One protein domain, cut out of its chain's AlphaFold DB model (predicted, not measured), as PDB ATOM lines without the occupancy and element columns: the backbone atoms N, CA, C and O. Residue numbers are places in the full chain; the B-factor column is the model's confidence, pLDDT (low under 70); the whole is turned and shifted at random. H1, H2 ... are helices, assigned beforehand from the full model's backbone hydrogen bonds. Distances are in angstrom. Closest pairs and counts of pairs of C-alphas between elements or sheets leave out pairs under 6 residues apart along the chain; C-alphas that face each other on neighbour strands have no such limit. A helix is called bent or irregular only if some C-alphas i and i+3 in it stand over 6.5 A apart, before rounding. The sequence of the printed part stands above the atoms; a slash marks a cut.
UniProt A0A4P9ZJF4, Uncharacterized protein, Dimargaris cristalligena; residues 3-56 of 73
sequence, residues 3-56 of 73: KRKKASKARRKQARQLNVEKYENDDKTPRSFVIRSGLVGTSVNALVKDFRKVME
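What this domain is: This is residues 3 to 56 of the 73 residues of an uncharacterized protein of Dimargaris cristalligena (UniProt A0A4P9ZJF4). The model is a wide, open V: the free helix H1 makes one arm, and in the other the link runs out from near Lys 28 and folds back into H2, which returns beside residues 31 to 36. The printed part has 54 residues with two named helices, H1 then H2, and no named strand; its class is all helix. It is extended and flat, with a radius of gyration of the C-alphas of 16.8 A and spans of 43 by 33 by 18 A.

Where its parts are: H1, residues 3 to 23, begins at C-alpha 3 (143.311, -90.171, 22.477) and is 33.6 A long. It is neither bent nor irregular, but only just: C-alphas 18 and 21 are 6.1 A apart. H2, residues 42 to 54, is 18.6 A long and ends at C-alpha 54 (106.205, -89.688, 39.545).

How they stand to each other: H1 and H2 are apart, with no C-alpha of the one within 8 A of the other. Residues 3 to 30 and 37 to 43 stand free. Every O i to N i+4 pair is within hydrogen-bond range in H2, and 10 of 17 in H1.

The domain as a whole: The C-alphas farthest apart, of Lys 3 and Lys 28, are 44.0 A apart. The printed part has no cut; the link from H1 to H2, 18 residues, is long. Residues 3 to 7, 9 and 11 to 27 have pLDDT under 70.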
ATOM      1  N   LYS A   3     143.799 -88.785  22.300       52.88
ATOM      2  CA  LYS A   3     143.311 -90.171  22.477       52.88
ATOM      3  C   LYS A   3     142.285 -90.328  23.619       52.88
ATOM      4  O   LYS A   3     141.367 -91.135  23.507       52.88
ATOM      5  N   ARG A   4     142.349 -89.483  24.660       56.81
ATOM      6  CA  ARG A   4     141.429 -89.519  25.821       56.81
ATOM      7  C   ARG A   4     139.990 -89.082  25.487       56.81
ATOM      8  O   ARG A   4     139.040 -89.601  26.068       56.81
ATOM      9  N   LYS A   5     139.794 -88.187  24.505       60.31
ATOM     10  CA  LYS A   5     138.453 -87.712  24.090       60.31
ATOM     11  C   LYS A   5     137.665 -88.751  23.276       60.31
ATOM     12  O   LYS A   5     136.441 -88.797  23.397       60.31
ATOM     13  N   LYS A   6     138.328 -89.590  22.465       60.06
ATOM     14  CA  LYS A   6     137.656 -90.627  21.647       60.06
ATOM     15  C   LYS A   6     137.058 -91.749  22.509       60.06
ATOM     16  O   LYS A   6     135.907 -92.117  22.291       60.06
ATOM     17  N   ALA A   7     137.779 -92.204  23.535       65.19
ATOM     18  CA  ALA A   7     137.302 -93.242  24.456       65.19
ATOM     19  C   ALA A   7     136.039 -92.814  25.235       65.19
ATOM     20  O   ALA A   7     135.079 -93.573  25.342       65.19
ATOM     21  N   SER A   8     135.990 -91.560  25.702       70.00
ATOM     22  CA  SER A   8     134.814 -90.971  26.370       70.00
ATOM     23  C   SER A   8     133.567 -90.944  25.472       70.00
ATOM     24  O   SER A   8     132.463 -91.266  25.919       70.00
ATOM     25  N   LYS A   9     133.733 -90.612  24.183       67.94
ATOM     26  CA  LYS A   9     132.627 -90.607  23.213       67.94
ATOM     27  C   LYS A   9     132.093 -92.016  22.934       67.94
ATOM     28  O   LYS A   9     130.878 -92.185  22.884       67.94
ATOM     29  N   ALA A  10     132.972 -93.012  22.805       71.62
ATOM     30  CA  ALA A  10     132.577 -94.407  22.600       71.62
ATOM     31  C   ALA A  10     131.771 -94.957  23.793       71.62
ATOM     32  O   ALA A  10     130.690 -95.513  23.604       71.62
ATOM     33  N   ARG A  11     132.224 -94.679  25.025       68.56
ATOM     34  CA  ARG A  11     131.533 -95.075  26.265       68.56
ATOM     35  C   ARG A  11     130.129 -94.464  26.386       68.56
ATOM     36  O   ARG A  11     129.180 -95.146  26.756       68.56
ATOM     37  N   ARG A  12     129.971 -93.184  26.013       67.88
ATOM     38  CA  ARG A  12     128.660 -92.501  25.980       67.88
ATOM     39  C   ARG A  12     127.712 -93.063  24.917       67.88
ATOM     40  O   ARG A  12     126.500 -93.002  25.115       67.88
ATOM     41  N   LYS A  13     128.239 -93.576  23.800       68.31
ATOM     42  CA  LYS A  13     127.435 -94.205  22.742       68.31
ATOM     43  C   LYS A  13     126.854 -95.540  23.225       68.31
ATOM     44  O   LYS A  13     125.643 -95.709  23.154       68.31
ATOM     45  N   GLN A  14     127.681 -96.407  23.816       64.75
ATOM     46  CA  GLN A  14     127.229 -97.695  24.368       64.75
ATOM     47  C   GLN A  14     126.173 -97.532  25.475       64.75
ATOM     48  O   GLN A  14     125.142 -98.194  25.439       64.75
ATOM     49  N   ALA A  15     126.354 -96.584  26.404       63.09
ATOM     50  CA  ALA A  15     125.381 -96.335  27.478       63.09
ATOM     51  C   ALA A  15     124.007 -95.827  26.982       63.09
ATOM     52  O   ALA A  15     122.999 -95.969  27.675       63.09
ATOM     53  N   ARG A  16     123.954 -95.210  25.791       62.31
ATOM     54  CA  ARG A  16     122.689 -94.815  25.152       62.31
ATOM     55  C   ARG A  16     121.964 -96.010  24.539       62.31
ATOM     56  O   ARG A  16     120.752 -96.065  24.675       62.31
ATOM     57  N   GLN A  17     122.687 -96.935  23.911       60.41
ATOM     58  CA  GLN A  17     122.111 -98.108  23.241       60.41
ATOM     59  C   GLN A  17     121.407 -99.060  24.216       60.41
ATOM     60  O   GLN A  17     120.277 -99.448  23.960       60.41
ATOM     61  N   LEU A  18     121.998 -99.306  25.388       57.25
ATOM     62  CA  LEU A  18     121.404-100.156  26.434       57.25
ATOM     63  C   LEU A  18     120.053 -99.649  26.973       57.25
ATOM     64  O   LEU A  18     119.270-100.427  27.499       57.25
ATOM     65  N   ASN A  19     119.774 -98.347  26.868       59.22
ATOM     66  CA  ASN A  19     118.494 -97.786  27.305       59.22
ATOM     67  C   ASN A  19     117.405 -97.863  26.233       59.22
ATOM     68  O   ASN A  19     116.250 -97.686  26.582       59.22
ATOM     69  N   VAL A  20     117.748 -98.068  24.957       57.94
ATOM     70  CA  VAL A  20     116.759 -98.102  23.865       57.94
ATOM     71  C   VAL A  20     116.028 -99.443  23.859       57.94
ATOM     72  O   VAL A  20     114.806 -99.458  23.829       57.94
ATOM     73  N   GLU A  21     116.748-100.556  24.025       54.28
ATOM     74  CA  GLU A  21     116.159-101.906  23.967       54.28
ATOM     75  C   GLU A  21     115.167-102.216  25.097       54.28
ATOM     76  O   GLU A  21     114.315-103.090  24.958       54.28
ATOM     77  N   LYS A  22     115.218-101.470  26.208       61.69
ATOM     78  CA  LYS A  22     114.291-101.659  27.332       61.69
ATOM     79  C   LYS A  22     112.840-101.279  26.987       61.69
ATOM     80  O   LYS A  22     111.933-101.770  27.644       61.69
ATOM     81  N   TYR A  23     112.613-100.416  25.991       59.00
ATOM     82  CA  TYR A  23     111.287 -99.842  25.703       59.00
ATOM     83  C   TYR A  23     110.588-100.438  24.471       59.00
ATOM     84  O   TYR A  23     109.457-100.049  24.187       59.00
ATOM     85  N   GLU A  24     111.231-101.359  23.751       59.22
ATOM     86  CA  GLU A  24     110.694-101.952  22.511       59.22
ATOM     87  C   GLU A  24     109.711-103.111  22.771       59.22
ATOM     88  O   GLU A  24     108.992-103.522  21.873       59.22
ATOM     89  N   ASN A  25     109.638-103.641  23.998       57.69
ATOM     90  CA  ASN A  25     108.755-104.773  24.327       57.69
ATOM     91  C   ASN A  25     107.367-104.354  24.868       57.69
ATOM     92  O   ASN A  25     106.551-105.220  25.165       57.69
ATOM     93  N   ASP A  26     107.088-103.048  24.971       64.38
ATOM     94  CA  ASP A  26     105.881-102.479  25.602       64.38
ATOM     95  C   ASP A  26     105.075-101.571  24.645       64.38
ATOM     96  O   ASP A  26     104.509-100.553  25.048       64.38
ATOM     97  N   ASP A  27     104.983-101.931  23.362       65.88
ATOM     98  CA  ASP A  27     104.282-101.138  22.330       65.88
ATOM     99  C   ASP A  27     102.784-100.896  22.608       65.88
ATOM    100  O   ASP A  27     102.167-100.016  22.009       65.88
ATOM    101  N   LYS A  28     102.185-101.643  23.545       71.94
ATOM    102  CA  LYS A  28     100.784-101.469  23.972       71.94
ATOM    103  C   LYS A  28     100.605-100.455  25.104       71.94
ATOM    104  O   LYS A  28      99.472-100.070  25.388       71.94
ATOM    105  N   THR A  29     101.686-100.020  25.750       75.56
ATOM    106  CA  THR A  29     101.610 -99.115  26.900       75.56
ATOM    107  C   THR A  29     101.671 -97.659  26.431       75.56
ATOM    108  O   THR A  29     102.649 -97.256  25.792       75.56
ATOM    109  N   PRO A  30     100.655 -96.827  26.735       80.44
ATOM    110  CA  PRO A  30     100.635 -95.442  26.289       80.44
ATOM    111  C   PRO A  30     101.798 -94.662  26.911       80.44
ATOM    112  O   PRO A  30     101.931 -94.557  28.132       80.44
ATOM    113  N   ARG A  31     102.644 -94.090  26.053       84.69
ATOM    114  CA  ARG A  31     103.748 -93.215  26.459       84.69
ATOM    115  C   ARG A  31     103.210 -91.812  26.721       84.69
ATOM    116  O   ARG A  31     102.399 -91.298  25.953       84.69
ATOM    117  N   SER A  32     103.688 -91.173  27.780       87.62
ATOM    118  CA  SER A  32     103.226 -89.847  28.195       87.62
ATOM    119  C   SER A  32     104.358 -88.818  28.210       87.62
ATOM    120  O   SER A  32     105.550 -89.127  28.309       87.62
ATOM    121  N   PHE A  33     103.992 -87.544  28.094       89.75
ATOM    122  CA  PHE A  33     104.925 -86.431  28.218       89.75
ATOM    123  C   PHE A  33     104.285 -85.288  29.000       89.75
ATOM    124  O   PHE A  33     103.096 -85.019  28.888       89.75
ATOM    125  N   VAL A  34     105.109 -84.590  29.781       91.19
ATOM    126  CA  VAL A  34     104.712 -83.379  30.509       91.19
ATOM    127  C   VAL A  34     105.492 -82.220  29.924       91.19
ATOM    128  O   VAL A  34     106.727 -82.236  29.955       91.19
ATOM    129  N   ILE A  35     104.803 -81.217  29.392       90.50
ATOM    130  CA  ILE A  35     105.407 -80.020  28.802       90.50
ATOM    131  C   ILE A  35     104.778 -78.796  29.458       90.50
ATOM    132  O   ILE A  35     103.574 -78.752  29.689       90.50
ATOM    133  N   ARG A  36     105.610 -77.797  29.758       90.06
ATOM    134  CA  ARG A  36     105.139 -76.460  30.120       90.06
ATOM    135  C   ARG A  36     104.981 -75.609  28.864       90.06
ATOM    136  O   ARG A  36     105.811 -75.712  27.961       90.06
ATOM    137  N   SER A  37     103.977 -74.745  28.846       86.69
ATOM    138  CA  SER A  37     103.815 -73.725  27.809       86.69
ATOM    139  C   SER A  37     104.218 -72.353  28.344       86.69
ATOM    140  O   SER A  37     104.037 -72.078  29.529       86.69
ATOM    141  N   GLY A  38     104.764 -71.510  27.470       84.56
ATOM    142  CA  GLY A  38     105.152 -70.138  27.795       84.56
ATOM    143  C   GLY A  38     106.320 -70.006  28.778       84.56
ATOM    144  O   GLY A  38     106.965 -70.981  29.183       84.56
ATOM    145  N   LEU A  39     106.610 -68.755  29.143       84.62
ATOM    146  CA  LEU A  39     107.580 -68.436  30.184       84.62
ATOM    147  C   LEU A  39     106.966 -68.741  31.546       84.62
ATOM    148  O   LEU A  39     105.938 -68.183  31.917       84.62
ATOM    149  N   VAL A  40     107.620 -69.615  32.301       88.62
ATOM    150  CA  VAL A  40     107.201 -69.955  33.660       88.62
ATOM    151  C   VAL A  40     108.369 -69.804  34.621       88.62
ATOM    152  O   VAL A  40     109.534 -69.978  34.249       88.62
ATOM    153  N   GLY A  41     108.035 -69.523  35.878       90.50
ATOM    154  CA  GLY A  41     109.003 -69.420  36.959       90.50
ATOM    155  C   GLY A  41     109.652 -70.753  37.347       90.50
ATOM    156  O   GLY A  41     109.325 -71.841  36.861       90.50
ATOM    157  N   THR A  42     110.589 -70.664  38.286       92.38
ATOM    158  CA  THR A  42     111.357 -71.799  38.817       92.38
ATOM    159  C   THR A  42     110.480 -72.867  39.470       92.38
ATOM    160  O   THR A  42     110.739 -74.051  39.267       92.38
ATOM    161  N   SER A  43     109.419 -72.480  40.181       95.31
ATOM    162  CA  SER A  43     108.523 -73.415  40.878       95.31
ATOM    163  C   SER A  43     107.794 -74.349  39.914       95.31
ATOM    164  O   SER A  43     107.794 -75.562  40.105       95.31
ATOM    165  N   VAL A  44     107.257 -73.814  38.813       93.75
ATOM    166  CA  VAL A  44     106.611 -74.629  37.770       93.75
ATOM    167  C   VAL A  44     107.642 -75.521  37.074       93.75
ATOM    168  O   VAL A  44     107.366 -76.676  36.758       93.75
ATOM    169  N   ASN A  45     108.873 -75.032  36.892       91.56
ATOM    170  CA  ASN A  45     109.962 -75.855  36.366       91.56
ATOM    171  C   ASN A  45     110.346 -77.017  37.286       91.56
ATOM    172  O   ASN A  45     110.704 -78.080  36.776       91.56
ATOM    173  N   ALA A  46     110.312 -76.824  38.604       93.56
ATOM    174  CA  ALA A  46     110.521 -77.894  39.575       93.56
ATOM    175  C   ALA A  46     109.364 -78.898  39.524       93.56
ATOM    176  O   ALA A  46     109.609 -80.085  39.320       93.56
ATOM    177  N   LEU A  47     108.120 -78.409  39.531       95.00
ATOM    178  CA  LEU A  47     106.923 -79.242  39.437       95.00
ATOM    179  C   LEU A  47     106.941 -80.156  38.206       95.00
ATOM    180  O   LEU A  47     106.714 -81.355  38.328       95.00
ATOM    181  N   VAL A  48     107.280 -79.631  37.023       93.25
ATOM    182  CA  VAL A  48     107.382 -80.440  35.794       93.25
ATOM    183  C   VAL A  48     108.408 -81.566  35.938       93.25
ATOM    184  O   VAL A  48     108.202 -82.656  35.408       93.25
ATOM    185  N   LYS A  49     109.524 -81.327  36.637       91.88
ATOM    186  CA  LYS A  49     110.531 -82.371  36.872       91.88
ATOM    187  C   LYS A  49     109.996 -83.445  37.806       91.88
ATOM    188  O   LYS A  49     110.224 -84.619  37.538       91.88
ATOM    189  N   ASP A  50     109.299 -83.057  38.864       94.62
ATOM    190  CA  ASP A  50     108.788 -84.008  39.847       94.62
ATOM    191  C   ASP A  50     107.624 -84.824  39.285       94.62
ATOM    192  O   ASP A  50     107.617 -86.042  39.425       94.62
ATOM    193  N   PHE A  51     106.737 -84.207  38.500       94.25
ATOM    194  CA  PHE A  51     105.682 -84.927  37.784       94.25
ATOM    195  C   PHE A  51     106.249 -85.980  36.825       94.25
ATOM    196  O   PHE A  51     105.761 -87.104  36.758       94.25
ATOM    197  N   ARG A  52     107.334 -85.649  36.113       93.94
ATOM    198  CA  ARG A  52     108.008 -86.606  35.223       93.94
ATOM    199  C   ARG A  52     108.644 -87.778  35.964       93.94
ATOM    200  O   ARG A  52     108.723 -88.838  35.362       93.94
ATOM    201  N   LYS A  53     109.091 -87.590  37.210       91.12
ATOM    202  CA  LYS A  53     109.605 -88.679  38.059       91.12
ATOM    203  C   LYS A  53     108.474 -89.566  38.570       91.12
ATOM    204  O   LYS A  53     108.596 -90.780  38.545       91.12
ATOM    205  N   VAL A  54     107.372 -88.959  39.019       93.44
ATOM    206  CA  VAL A  54     106.205 -89.688  39.545       93.44
ATOM    207  C   VAL A  54     105.584 -90.591  38.478       93.44
ATOM    208  O   VAL A  54     105.127 -91.681  38.797       93.44
ATOM    209  N   MET A  55     105.598 -90.163  37.214       90.06
ATOM    210  CA  MET A  55     105.040 -90.932  36.097       90.06
ATOM    211  C   MET A  55     106.060 -91.863  35.399       90.06
ATOM    212  O   MET A  55     105.787 -92.393  34.318       90.06
ATOM    213  N   GLU A  56     107.245 -92.085  35.982       85.38
ATOM    214  CA  GLU A  56     108.157 -93.136  35.508       85.38
ATOM    215  C   GLU A  56     107.489 -94.526  35.621       85.38
ATOM    216  O   GLU A  56     106.740 -94.769  36.566       85.38
TER     217      GLU A  56